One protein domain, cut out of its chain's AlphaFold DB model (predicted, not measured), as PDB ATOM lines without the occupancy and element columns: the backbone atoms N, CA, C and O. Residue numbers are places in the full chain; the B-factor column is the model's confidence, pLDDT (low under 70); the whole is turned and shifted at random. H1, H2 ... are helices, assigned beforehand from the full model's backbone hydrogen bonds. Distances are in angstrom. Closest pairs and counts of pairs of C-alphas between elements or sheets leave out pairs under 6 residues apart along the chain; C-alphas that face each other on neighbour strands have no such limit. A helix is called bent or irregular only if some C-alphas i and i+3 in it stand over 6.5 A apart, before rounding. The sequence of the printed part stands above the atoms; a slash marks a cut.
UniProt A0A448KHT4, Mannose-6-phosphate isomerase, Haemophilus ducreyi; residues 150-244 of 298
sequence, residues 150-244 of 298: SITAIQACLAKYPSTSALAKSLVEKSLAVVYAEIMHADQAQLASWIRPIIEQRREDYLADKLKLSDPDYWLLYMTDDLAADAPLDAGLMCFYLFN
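AT A GLANCE: This is residues 150 to 244 of the 298 residues of the protein "Mannose-6-phosphate isomerase" of Haemophilus ducreyi (UniProt A0A448KHT4). Short H6 lies in the middle, with H1, H2 and H3 grouped on one side and long, kinked H4 crossing H5 on the other. H1, H3 and H5 pack on H6. The printed part, 95 residues with six named helices, H1 to H6, and no named strand, is all helix and compact; its radius of gyration of the C-alphas is 12.9 A, its spans 37 by 26 by 20 A.

HOW THE PARTS SIT: H1, residues 151 to 159, forms a hairpin with H2, residues 165 to 173; their closest C-alphas, Ala 159 and Ser 165, are 4.5 A apart. H2 only just touches H3, residues 176 to 184, in another hairpin, with 3 pairs of C-alphas within 8 A, the closest Leu 171 and Val 179 at 6.6 A. H4, residues 188 to 207, with residues 198 to 206 alone, touches H5, residues 216 to 224, about perpendicular at 77 degrees; the closest C-alphas, Ile 199 and Leu 221, are 6.1 A apart. The hub H6, residues 235 to 242, forms a hairpin with H5; their closest C-alphas, Pro 216 and Phe 240, are 5.0 A apart. Every O i to N i+4 pair is within hydrogen-bond range in H1, H3 and H5, but 3 of 5 in H2, 12 of 16 in H4 and 1 of 4 in H6, where 4 of 5 O i to N i+3 pairs are.

IN THESE COORDINATES: H1 begins at C-alpha 151, (372.709, 345.939, 162.335). H4, 25.4 A long, is irregular: C-alphas 201 and 204 are 7.5 A apart. H6 ends at C-alpha 242, (370.197, 342.531, 169.816).

THE WHOLE: The printed part has no cut and no long link, and no printed residue is under 70 in pLDDT.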
ATOM      1  N   SER A 150     376.047 345.840 165.908       97.31
ATOM      2  CA  SER A 150     375.828 346.380 164.560       97.31
ATOM      3  C   SER A 150     374.609 345.724 163.902       97.31
ATOM      4  O   SER A 150     374.333 344.548 164.143       97.31
ATOM      5  N   ILE A 151     373.908 346.451 163.025       96.81
ATOM      6  CA  ILE A 151     372.709 345.939 162.335       96.81
ATOM      7  C   ILE A 151     373.001 344.597 161.647       96.81
ATOM      8  O   ILE A 151     372.241 343.649 161.807       96.81
ATOM      9  N   THR A 152     374.145 344.476 160.968       96.94
ATOM     10  CA  THR A 152     374.574 343.231 160.312       96.94
ATOM     11  C   THR A 152     374.749 342.074 161.295       96.94
ATOM     12  O   THR A 152     374.358 340.948 160.994       96.94
ATOM     13  N   ALA A 153     375.306 342.327 162.483       97.94
ATOM     14  CA  ALA A 153     375.452 341.299 163.508       97.94
ATOM     15  C   ALA A 153     374.091 340.880 164.084       97.94
ATOM     16  O   ALA A 153     373.855 339.687 164.257       97.94
ATOM     17  N   ILE A 154     373.179 341.832 164.313       98.38
ATOM     18  CA  ILE A 154     371.803 341.534 164.748       98.38
ATOM     19  C   ILE A 154     371.090 340.678 163.696       98.38
ATOM     20  O   ILE A 154     370.519 339.639 164.023       98.38
ATOM     21  N   GLN A 155     371.165 341.070 162.424       97.62
ATOM     22  CA  GLN A 155     370.585 340.317 161.312       97.62
ATOM     23  C   GLN A 155     371.129 338.892 161.249       97.62
ATOM     24  O   GLN A 155     370.347 337.955 161.126       97.62
ATOM     25  N   ALA A 156     372.447 338.711 161.378       97.25
ATOM     26  CA  ALA A 156     373.064 337.389 161.386       97.25
ATOM     27  C   ALA A 156     372.596 336.535 162.577       97.25
ATOM     28  O   ALA A 156     372.290 335.355 162.400       97.25
ATOM     29  N   CYS A 157     372.488 337.125 163.773       97.12
ATOM     30  CA  CYS A 157     371.963 336.447 164.959       97.12
ATOM     31  C   CYS A 157     370.513 335.982 164.761       97.12
ATOM     32  O   CYS A 157     370.202 334.828 165.043       97.12
ATOM     33  N   LEU A 158     369.638 336.854 164.252       97.94
ATOM     34  CA  LEU A 158     368.220 336.546 164.039       97.94
ATOM     35  C   LEU A 158     367.998 335.598 162.845       97.94
ATOM     36  O   LEU A 158     367.127 334.740 162.886       97.94
ATOM     37  N   ALA A 159     368.804 335.683 161.786       97.56
ATOM     38  CA  ALA A 159     368.678 334.807 160.619       97.56
ATOM     39  C   ALA A 159     369.071 333.344 160.900       97.56
ATOM     40  O   ALA A 159     368.741 332.467 160.100       97.56
ATOM     41  N   LYS A 160     369.748 333.065 162.027       97.38
ATOM     42  CA  LYS A 160     370.119 331.707 162.465       97.38
ATOM     43  C   LYS A 160     368.899 330.807 162.678       97.38
ATOM     44  O   LYS A 160     369.012 329.594 162.513       97.38
ATOM     45  N   TYR A 161     367.750 331.389 163.028       98.12
ATOM     46  CA  TYR A 161     366.541 330.647 163.359       98.12
ATOM     47  C   TYR A 161     365.398 330.987 162.402       98.12
ATOM     48  O   TYR A 161     365.101 332.165 162.186       98.12
ATOM     49  N   PRO A 162     364.684 329.982 161.863       98.25
ATOM     50  CA  PRO A 162     363.496 330.230 161.053       98.25
ATOM     51  C   PRO A 162     362.461 331.105 161.770       98.25
ATOM     52  O   PRO A 162     361.894 332.001 161.141       98.25
ATOM     53  N   SER A 163     362.285 330.904 163.084       98.38
ATOM     54  CA  SER A 163     361.321 331.628 163.922       98.38
ATOM     55  C   SER A 163     361.563 333.137 163.982       98.38
ATOM     56  O   SER A 163     360.607 333.897 164.067       98.38
ATOM     57  N   THR A 164     362.813 333.598 163.880       98.12
ATOM     58  CA  THR A 164     363.179 335.026 163.955       98.12
ATOM     59  C   THR A 164     363.696 335.593 162.629       98.12
ATOM     60  O   THR A 164     363.962 336.791 162.517       98.12
ATOM     61  N   SER A 165     363.753 334.775 161.574       96.94
ATOM     62  CA  SER A 165     364.223 335.174 160.241       96.94
ATOM     63  C   SER A 165     363.433 336.335 159.616       96.94
ATOM     64  O   SER A 165     363.994 337.130 158.861       96.94
ATOM     65  N   ALA A 166     362.144 336.475 159.945       97.06
ATOM     66  CA  ALA A 166     361.326 337.605 159.507       97.06
ATOM     67  C   ALA A 166     361.816 338.934 160.109       97.06
ATOM     68  O   ALA A 166     361.955 339.907 159.374       97.06
ATOM     69  N   LEU A 167     362.177 338.955 161.399       97.25
ATOM     70  CA  LEU A 167     362.759 340.132 162.057       97.25
ATOM     71  C   LEU A 167     364.111 340.505 161.432       97.25
ATOM     72  O   LEU A 167     364.387 341.682 161.204       97.25
ATOM     73  N   ALA A 168     364.928 339.505 161.081       96.69
ATOM     74  CA  ALA A 168     366.189 339.729 160.371       96.69
ATOM     75  C   ALA A 168     365.972 340.431 159.017       96.69
ATOM     76  O   ALA A 168     366.698 341.367 158.681       96.69
ATOM     77  N   LYS A 169     364.951 340.012 158.255       96.12
ATOM     78  CA  LYS A 169     364.567 340.658 156.989       96.12
ATOM     79  C   LYS A 169     364.017 342.064 157.214       96.12
ATOM     80  O   LYS A 169     364.405 342.979 156.498       96.12
ATOM     81  N   SER A 170     363.191 342.268 158.243       95.31
ATOM     82  CA  SER A 170     362.652 343.592 158.571       95.31
ATOM     83  C   SER A 170     363.740 344.620 158.884       95.31
ATOM     84  O   SER A 170     363.555 345.783 158.557       95.31
ATOM     85  N   LEU A 171     364.900 344.219 159.417       94.31
ATOM     86  CA  LEU A 171     366.049 345.120 159.612       94.31
ATOM     87  C   LEU A 171     366.699 345.610 158.304       94.31
ATOM     88  O   LEU A 171     367.514 346.527 158.343       94.31
ATOM     89  N   VAL A 172     366.396 344.991 157.156       89.94
ATOM     90  CA  VAL A 172     366.810 345.490 155.829       89.94
ATOM     91  C   VAL A 172     365.879 346.612 155.365       89.94
ATOM     92  O   VAL A 172     366.317 347.562 154.726       89.94
ATOM     93  N   GLU A 173     364.593 346.491 155.687       91.25
ATOM     94  CA  GLU A 173     363.522 347.366 155.193       91.25
ATOM     95  C   GLU A 173     363.213 348.527 156.149       91.25
ATOM     96  O   GLU A 173     362.726 349.575 155.727       91.25
ATOM     97  N   LYS A 174     363.481 348.341 157.443       94.81
ATOM     98  CA  LYS A 174     363.141 349.255 158.535       94.81
ATOM     99  C   LYS A 174     364.380 349.578 159.363       94.81
ATOM    100  O   LYS A 174     365.355 348.829 159.387       94.81
ATOM    101  N   SER A 175     364.330 350.689 160.093       94.69
ATOM    102  CA  SER A 175     365.386 351.024 161.048       94.69
ATOM    103  C   SER A 175     365.372 350.080 162.257       94.69
ATOM    104  O   SER A 175     364.334 349.524 162.624       94.69
ATOM    105  N   LEU A 176     366.525 349.953 162.923       95.25
ATOM    106  CA  LEU A 176     366.654 349.180 164.162       95.25
ATOM    107  C   LEU A 176     365.661 349.639 165.238       95.25
ATOM    108  O   LEU A 176     365.074 348.797 165.906       95.25
ATOM    109  N   ALA A 177     365.425 350.947 165.363       94.38
ATOM    110  CA  ALA A 177     364.474 351.497 166.327       94.38
ATOM    111  C   ALA A 177     363.041 350.988 166.093       94.38
ATOM    112  O   ALA A 177     362.347 350.650 167.047       94.38
ATOM    113  N   VAL A 178     362.611 350.874 164.831       95.75
ATOM    114  CA  VAL A 178     361.274 350.362 164.491       95.75
ATOM    115  C   VAL A 178     361.166 348.872 164.803       95.75
ATOM    116  O   VAL A 178     360.211 348.459 165.449       95.75
ATOM    117  N   VAL A 179     362.158 348.067 164.411       96.88
ATOM    118  CA  VAL A 179     362.149 346.621 164.707       96.88
ATOM    119  C   VAL A 179     362.248 346.363 166.213       96.88
ATOM    120  O   VAL A 179     361.582 345.476 166.737       96.88
ATOM    121  N   TYR A 180     363.036 347.160 166.936       97.00
ATOM    122  CA  TYR A 180     363.111 347.084 168.391       97.00
ATOM    123  C   TYR A 180     361.770 347.433 169.043       97.00
ATOM    124  O   TYR A 180     361.312 346.697 169.910       97.00
ATOM    125  N   ALA A 181     361.091 348.489 168.582       96.69
ATOM    126  CA  ALA A 181     359.746 348.825 169.044       96.69
ATOM    127  C   ALA A 181     358.739 347.693 168.784       96.69
ATOM    128  O   ALA A 181     357.959 347.363 169.674       96.69
ATOM    129  N   GLU A 182     358.788 347.061 167.607       96.81
ATOM    130  CA  GLU A 182     357.956 345.894 167.272       96.81
ATOM    131  C   GLU A 182     358.192 344.729 168.241       96.81
ATOM    132  O   GLU A 182     357.231 344.122 168.707       96.81
ATOM    133  N   ILE A 183     359.449 344.451 168.596       97.56
ATOM    134  CA  ILE A 183     359.801 343.410 169.573       97.56
ATOM    135  C   ILE A 183     359.284 343.767 170.968       97.56
ATOM    136  O   ILE A 183     358.674 342.928 171.627       97.56
ATOM    137  N   MET A 184     359.502 345.003 171.424       97.06
ATOM    138  CA  MET A 184     359.101 345.427 172.769       97.06
ATOM    139  C   MET A 184     357.577 345.504 172.940       97.06
ATOM    140  O   MET A 184     357.090 345.339 174.055       97.06
ATOM    141  N   HIS A 185     356.829 345.726 171.855       96.94
ATOM    142  CA  HIS A 185     355.363 345.713 171.835       96.94
ATOM    143  C   HIS A 185     354.747 344.354 171.481       96.94
ATOM    144  O   HIS A 185     353.519 344.251 171.448       96.94
ATOM    145  N   ALA A 186     355.564 343.333 171.207       97.62
ATOM    146  CA  ALA A 186     355.071 342.029 170.798       97.62
ATOM    147  C   ALA A 186     354.185 341.401 171.877       97.62
ATOM    148  O   ALA A 186     354.501 341.425 173.072       97.62
ATOM    149  N   ASP A 187     353.073 340.813 171.449       97.50
ATOM    150  CA  ASP A 187     352.219 340.057 172.355       97.50
ATOM    151  C   ASP A 187     352.837 338.693 172.711       97.50
ATOM    152  O   ASP A 187     353.849 338.250 172.157       97.50
ATOM    153  N   GLN A 188     352.220 337.994 173.663       97.25
ATOM    154  CA  GLN A 188     352.722 336.701 174.128       97.25
ATOM    155  C   GLN A 188     352.729 335.624 173.032       97.25
ATOM    156  O   GLN A 188     353.590 334.744 173.062       97.25
ATOM    157  N   ALA A 189     351.815 335.684 172.058       97.88
ATOM    158  CA  ALA A 189     351.779 334.724 170.959       97.88
ATOM    159  C   ALA A 189     352.946 334.963 169.989       97.88
ATOM    160  O   ALA A 189     353.629 334.012 169.600       97.88
ATOM    161  N   GLN A 190     353.229 336.224 169.662       98.19
ATOM    162  CA  GLN A 190     354.378 336.622 168.852       98.19
ATOM    163  C   GLN A 190     355.694 336.256 169.540       98.19
ATOM    164  O   GLN A 190     356.512 335.553 168.942       98.19
ATOM    165  N   LEU A 191     355.871 336.628 170.812       98.25
ATOM    166  CA  LEU A 191     357.061 336.270 171.591       98.25
ATOM    167  C   LEU A 191     357.260 334.754 171.657       98.25
ATOM    168  O   LEU A 191     358.363 334.268 171.400       98.25
ATOM    169  N   ALA A 192     356.199 333.992 171.935       97.94
ATOM    170  CA  ALA A 192     356.264 332.535 171.956       97.94
ATOM    171  C   ALA A 192     356.673 331.955 170.597       97.94
ATOM    172  O   ALA A 192     357.507 331.051 170.556       97.94
ATOM    173  N   SER A 193     356.140 332.501 169.498       98.12
ATOM    174  CA  SER A 193     356.468 332.064 168.135       98.12
ATOM    175  C   SER A 193     357.941 332.270 167.777       98.12
ATOM    176  O   SER A 193     358.498 331.486 167.012       98.12
ATOM    177  N   TRP A 194     358.584 333.289 168.353       98.56
ATOM    178  CA  TRP A 194     359.996 333.596 168.132       98.56
ATOM    179  C   TRP A 194     360.916 332.785 169.042       98.56
ATOM    180  O   TRP A 194     361.871 332.170 168.563       98.56
ATOM    181  N   ILE A 195     360.620 332.777 170.344       98.38
ATOM    182  CA  ILE A 195     361.535 332.334 171.402       98.38
ATOM    183  C   ILE A 195     361.449 330.827 171.662       98.38
ATOM    184  O   ILE A 195     362.486 330.174 171.794       98.38
ATOM    185  N   ARG A 196     360.243 330.245 171.733       97.56
ATOM    186  CA  ARG A 196     360.080 328.830 172.124       97.56
ATOM    187  C   ARG A 196     360.788 327.858 171.176       97.56
ATOM    188  O   ARG A 196     361.490 326.992 171.695       97.56
ATOM    189  N   PRO A 197     360.737 328.035 169.838       98.12
ATOM    190  CA  PRO A 197     361.485 327.166 168.929       98.12
ATOM    191  C   PRO A 197     362.996 327.183 169.181       98.12
ATOM    192  O   PRO A 197     363.656 326.158 169.041       98.12
ATOM    193  N   ILE A 198     363.552 328.330 169.591       98.38
ATOM    194  CA  ILE A 198     364.982 328.451 169.907       98.38
ATOM    195  C   ILE A 198     365.308 327.682 171.190       98.38
ATOM    196  O   ILE A 198     366.272 326.916 171.218       98.38
ATOM    197  N   ILE A 199     364.486 327.850 172.232       97.56
ATOM    198  CA  ILE A 199     364.624 327.116 173.497       97.56
ATOM    199  C   ILE A 199     364.565 325.611 173.234       97.56
ATOM    200  O   ILE A 199     365.453 324.885 173.665       97.56
ATOM    201  N   GLU A 200     363.554 325.137 172.505       96.62
ATOM    202  CA  GLU A 200     363.383 323.718 172.170       96.62
ATOM    203  C   GLU A 200     364.587 323.172 171.401       96.62
ATOM    204  O   GLU A 200     365.155 322.155 171.794       96.62
ATOM    205  N   GLN A 201     365.032 323.882 170.360       97.94
ATOM    206  CA  GLN A 201     366.157 323.459 169.532       97.94
ATOM    207  C   GLN A 201     367.481 323.399 170.309       97.94
ATOM    208  O   GLN A 201     368.329 322.561 170.006       97.94
ATOM    209  N   ARG A 202     367.706 324.305 171.269       98.12
ATOM    210  CA  ARG A 202     369.001 324.447 171.963       98.12
ATOM    211  C   ARG A 202     369.026 323.865 173.377       98.12
ATOM    212  O   ARG A 202     370.094 323.842 173.986       98.12
ATOM    213  N   ARG A 203     367.902 323.343 173.885       97.25
ATOM    214  CA  ARG A 203     367.793 322.771 175.239       97.25
ATOM    215  C   ARG A 203     368.802 321.656 175.497       97.25
ATOM    216  O   ARG A 203     369.464 321.676 176.528       97.25
ATOM    217  N   GLU A 204     368.950 320.709 174.572       97.88
ATOM    218  CA  GLU A 204     369.900 319.599 174.738       97.88
ATOM    219  C   GLU A 204     371.354 320.082 174.808       97.88
ATOM    220  O   GLU A 204     372.127 319.608 175.637       97.88
ATOM    221  N   ASP A 205     371.725 321.065 173.979       98.38
ATOM    222  CA  ASP A 205     373.060 321.667 174.014       98.38
ATOM    223  C   ASP A 205     373.316 322.413 175.329       98.38
ATOM    224  O   ASP A 205     374.427 322.350 175.857       98.38
ATOM    225  N   TYR A 206     372.309 323.115 175.857       98.19
ATOM    226  CA  TYR A 206     372.398 323.822 177.134       98.19
ATOM    227  C   TYR A 206     372.578 322.851 178.307       98.19
ATOM    228  O   TYR A 206     373.517 323.002 179.083       98.19
ATOM    229  N   LEU A 207     371.741 321.810 178.392       97.44
ATOM    230  CA  LEU A 207     371.821 320.797 179.453       97.44
ATOM    231  C   LEU A 207     373.121 319.983 179.400       97.44
ATOM    232  O   LEU A 207     373.587 319.494 180.426       97.44
ATOM    233  N   ALA A 208     373.717 319.848 178.214       98.00
ATOM    234  CA  ALA A 208     375.010 319.201 178.016       98.00
ATOM    235  C   ALA A 208     376.217 320.159 178.147       98.00
ATOM    236  O   ALA A 208     377.322 319.764 177.778       98.00
ATOM    237  N   ASP A 209     376.014 321.398 178.618       97.38
ATOM    238  CA  ASP A 209     377.044 322.439 178.801       97.38
ATOM    239  C   ASP A 209     377.879 322.725 177.532       97.38
ATOM    240  O   ASP A 209     379.085 322.973 177.565       97.38
ATOM    241  N   LYS A 210     377.238 322.667 176.358       98.38
ATOM    242  CA  LYS A 210     377.888 322.932 175.060       98.38
ATOM    243  C   LYS A 210     377.808 324.398 174.637       98.38
ATOM    244  O   LYS A 210     378.519 324.810 173.716       98.38
ATOM    245  N   LEU A 211     376.928 325.183 175.261       98.31
ATOM    246  CA  LEU A 211     376.739 326.595 174.937       98.31
ATOM    247  C   LEU A 211     377.734 327.463 175.703       98.31
ATOM    248  O   LEU A 211     377.842 327.392 176.923       98.31
ATOM    249  N   LYS A 212     378.444 328.328 174.982       98.12
ATOM    250  CA  LYS A 212     379.376 329.281 175.596       98.12
ATOM    251  C   LYS A 212     378.609 330.459 176.186       98.12
ATOM    252  O   LYS A 212     377.615 330.889 175.619       98.12
ATOM    253  N   LEU A 213     379.155 331.083 177.229       98.12
ATOM    254  CA  LEU A 213     378.604 332.320 177.807       98.12
ATOM    255  C   LEU A 213     378.581 333.508 176.824       98.12
ATOM    256  O   LEU A 213     377.852 334.468 177.032       98.12
ATOM    257  N   SER A 214     379.362 333.465 175.743       98.00
ATOM    258  CA  SER A 214     379.291 334.458 174.665       98.00
ATOM    259  C   SER A 214     378.175 334.188 173.649       98.00
ATOM    260  O   SER A 214     377.937 335.028 172.779       98.00
ATOM    261  N   ASP A 215     377.510 333.034 173.730       98.12
ATOM    262  CA  ASP A 215     376.381 332.665 172.879       98.12
ATOM    263  C   ASP A 215     375.078 333.223 173.488       98.12
ATOM    264  O   ASP A 215     374.782 332.934 174.651       98.12
ATOM    265  N   PRO A 216     374.275 334.014 172.749       98.44
ATOM    266  CA  PRO A 216     372.979 334.485 173.239       98.44
ATOM    267  C   PRO A 216     372.025 333.358 173.642       98.44
ATOM    268  O   PRO A 216     371.230 333.543 174.564       98.44
ATOM    269  N   ASP A 217     372.134 332.185 173.013       98.56
ATOM    270  CA  ASP A 217     371.270 331.043 173.315       98.56
ATOM    271  C   ASP A 217     371.474 330.551 174.755       98.56
ATOM    272  O   ASP A 217     370.505 330.164 175.407       98.56
ATOM    273  N   TYR A 218     372.706 330.631 175.281       98.75
ATOM    274  CA  TYR A 218     372.999 330.282 176.674       98.75
ATOM    275  C   TYR A 218     372.154 331.120 177.632       98.75
ATOM    276  O   TYR A 218     371.522 330.578 178.532       98.75
ATOM    277  N   TRP A 219     372.136 332.442 177.444       98.56
ATOM    278  CA  TRP A 219     371.444 333.343 178.362       98.56
ATOM    279  C   TRP A 219     369.929 333.278 178.213       98.56
ATOM    280  O   TRP A 219     369.226 333.381 179.218       98.56
ATOM    281  N   LEU A 220     369.430 333.048 176.995       98.44
ATOM    282  CA  LEU A 220     368.013 332.773 176.775       98.44
ATOM    283  C   LEU A 220     367.569 331.536 177.568       98.44
ATOM    284  O   LEU A 220     366.596 331.606 178.317       98.44
ATOM    285  N   LEU A 221     368.293 330.421 177.433       98.25
ATOM    286  CA  LEU A 221     367.994 329.184 178.160       98.25
ATOM    287  C   LEU A 221     368.178 329.363 179.663       98.25
ATOM    288  O   LEU A 221     367.278 329.022 180.413       98.25
ATOM    289  N   TYR A 222     369.263 330.000 180.106       97.81
ATOM    290  CA  TYR A 222     369.502 330.276 181.522       97.81
ATOM    291  C   TYR A 222     368.355 331.066 182.174       97.81
ATOM    292  O   TYR A 222     367.952 330.764 183.291       97.81
ATOM    293  N   MET A 223     367.807 332.067 181.480       96.50
ATOM    294  CA  MET A 223     366.685 332.870 181.986       96.50
ATOM    295  C   MET A 223     365.337 332.143 181.945       96.50
ATOM    296  O   MET A 223     364.380 332.612 182.558       96.50
ATOM    297  N   THR A 224     365.239 331.035 181.209       95.94
ATOM    298  CA  THR A 224     363.983 330.308 180.976       95.94
ATOM    299  C   THR A 224     363.999 328.870 181.495       95.94
ATOM    300  O   THR A 224     362.988 328.183 181.383       95.94
ATOM    301  N   ASP A 225     365.108 328.419 182.090       94.19
ATOM    302  CA  ASP A 225     365.324 327.029 182.506       94.19
ATOM    303  C   ASP A 225     364.315 326.577 183.570       94.19
ATOM    304  O   ASP A 225     363.718 325.508 183.455       94.19
ATOM    305  N   ASP A 226     364.047 327.456 184.539       89.12
ATOM    306  CA  ASP A 226     363.100 327.222 185.635       89.12
ATOM    307  C   ASP A 226     361.662 327.676 185.309       89.12
ATOM    308  O   ASP A 226     360.773 327.613 186.165       89.12
ATOM    309  N   LEU A 227     361.403 328.173 184.094       90.06
ATOM    310  CA  LEU A 227     360.067 328.622 183.707       90.06
ATOM    311  C   LEU A 227     359.197 327.447 183.255       90.06
ATOM    312  O   LEU A 227     359.613 326.588 182.478       90.06
ATOM    313  N   ALA A 228     357.934 327.456 183.687       89.69
ATOM    314  CA  ALA A 228     356.928 326.545 183.156       89.69
ATOM    315  C   ALA A 228     356.758 326.739 181.638       89.69
ATOM    316  O   ALA A 228     356.938 327.837 181.105       89.69
ATOM    317  N   ALA A 229     356.370 325.674 180.934       85.50
ATOM    318  CA  ALA A 229     356.244 325.691 179.476       85.50
ATOM    319  C   ALA A 229     355.234 326.731 178.956       85.50
ATOM    320  O   ALA A 229     355.365 327.188 177.828       85.50
ATOM    321  N   ASP A 230     354.260 327.139 179.762       87.50
ATOM    322  CA  ASP A 230     353.238 328.142 179.458       87.50
ATOM    323  C   ASP A 230     353.495 329.503 180.125       87.50
ATOM    324  O   ASP A 230     352.699 330.427 179.956       87.50
ATOM    325  N   ALA A 231     354.615 329.661 180.840       92.56
ATOM    326  CA  ALA A 231     354.951 330.911 181.505       92.56
ATOM    327  C   ALA A 231     355.033 332.076 180.497       92.56
ATOM    328  O   ALA A 231     355.511 331.880 179.366       92.56
ATOM    329  N   PRO A 232     354.587 333.285 180.896       94.38
ATOM    330  CA  PRO A 232     354.704 334.470 180.063       94.38
ATOM    331  C   PRO A 232     356.177 334.794 179.800       94.38
ATOM    332  O   PRO A 232     357.025 334.688 180.687       94.38
ATOM    333  N   LEU A 233     356.468 335.204 178.569       96.06
ATOM    334  CA  LEU A 233     357.801 335.568 178.111       96.06
ATOM    335  C   LEU A 233     357.994 337.084 178.181       96.06
ATOM    336  O   LEU A 233     357.105 337.861 177.829       96.06
ATOM    337  N   ASP A 234     359.182 337.490 178.618       96.00
ATOM    338  CA  ASP A 234     359.633 338.880 178.638       96.00
ATOM    339  C   ASP A 234     360.252 339.234 177.274       96.00
ATOM    340  O   ASP A 234     361.118 338.511 176.775       96.00
ATOM    341  N   ALA A 235     359.834 340.348 176.664       97.12
ATOM    342  CA  ALA A 235     360.380 340.806 175.382       97.12
ATOM    343  C   ALA A 235     361.900 341.061 175.438       97.12
ATOM    344  O   ALA A 235     362.606 340.856 174.450       97.12
ATOM    345  N   GLY A 236     362.430 341.410 176.613       97.38
ATOM    346  CA  GLY A 236     363.854 341.563 176.891       97.38
ATOM    347  C   GLY A 236     364.678 340.293 176.678       97.38
ATOM    348  O   GLY A 236     365.890 340.392 176.504       97.38
ATOM    349  N   LEU A 237     364.061 339.105 176.604       98.31
ATOM    350  CA  LEU A 237     364.755 337.874 176.200       98.31
ATOM    351  C   LEU A 237     365.303 337.972 174.767       98.31
ATOM    352  O   LEU A 237     366.373 337.439 174.472       98.31
ATOM    353  N   MET A 238     364.627 338.709 173.879       98.44
ATOM    354  CA  MET A 238     365.130 338.955 172.525       98.44
ATOM    355  C   MET A 238     366.397 339.815 172.529       98.44
ATOM    356  O   MET A 238     367.219 339.698 171.618       98.44
ATOM    357  N   CYS A 239     366.617 340.629 173.566       98.19
ATOM    358  CA  CYS A 239     367.761 341.533 173.647       98.19
ATOM    359  C   CYS A 239     369.113 340.808 173.733       98.19
ATOM    360  O   CYS A 239     370.121 341.408 173.367       98.19
ATOM    361  N   PHE A 240     369.166 339.517 174.093       98.62
ATOM    362  CA  PHE A 240     370.399 338.720 173.972       98.62
ATOM    363  C   PHE A 240     370.918 338.669 172.523       98.62
ATOM    364  O   PHE A 240     372.127 338.698 172.285       98.62
ATOM    365  N   TYR A 241     370.010 338.675 171.544       98.56
ATOM    366  CA  TYR A 241     370.336 338.684 170.115       98.56
ATOM    367  C   TYR A 241     370.589 340.097 169.571       98.56
ATOM    368  O   TYR A 241     371.256 340.244 168.545       98.56
ATOM    369  N   LEU A 242     370.095 341.135 170.256       98.38
ATOM    370  CA  LEU A 242     370.197 342.531 169.816       98.38
ATOM    371  C   LEU A 242     371.407 343.263 170.407       98.38
ATOM    372  O   LEU A 242     371.973 344.132 169.745       98.38
ATOM    373  N   PHE A 243     371.805 342.941 171.641       98.56
ATOM    374  CA  PHE A 243     372.821 343.680 172.396       98.56
ATOM    375  C   PHE A 243     374.178 342.981 172.411       98.56
ATOM    376  O   PHE A 243     374.276 341.765 172.240       98.56
ATOM    377  N   ASN A 244     375.264 343.728 172.612       98.56
ATOM    378  CA  ASN A 244     376.588 343.122 172.764       98.56
ATOM    379  C   ASN A 244     376.640 342.336 174.076       98.56
ATOM    380  O   ASN A 244     376.384 342.904 175.131       98.56
TER     381      ASN A 244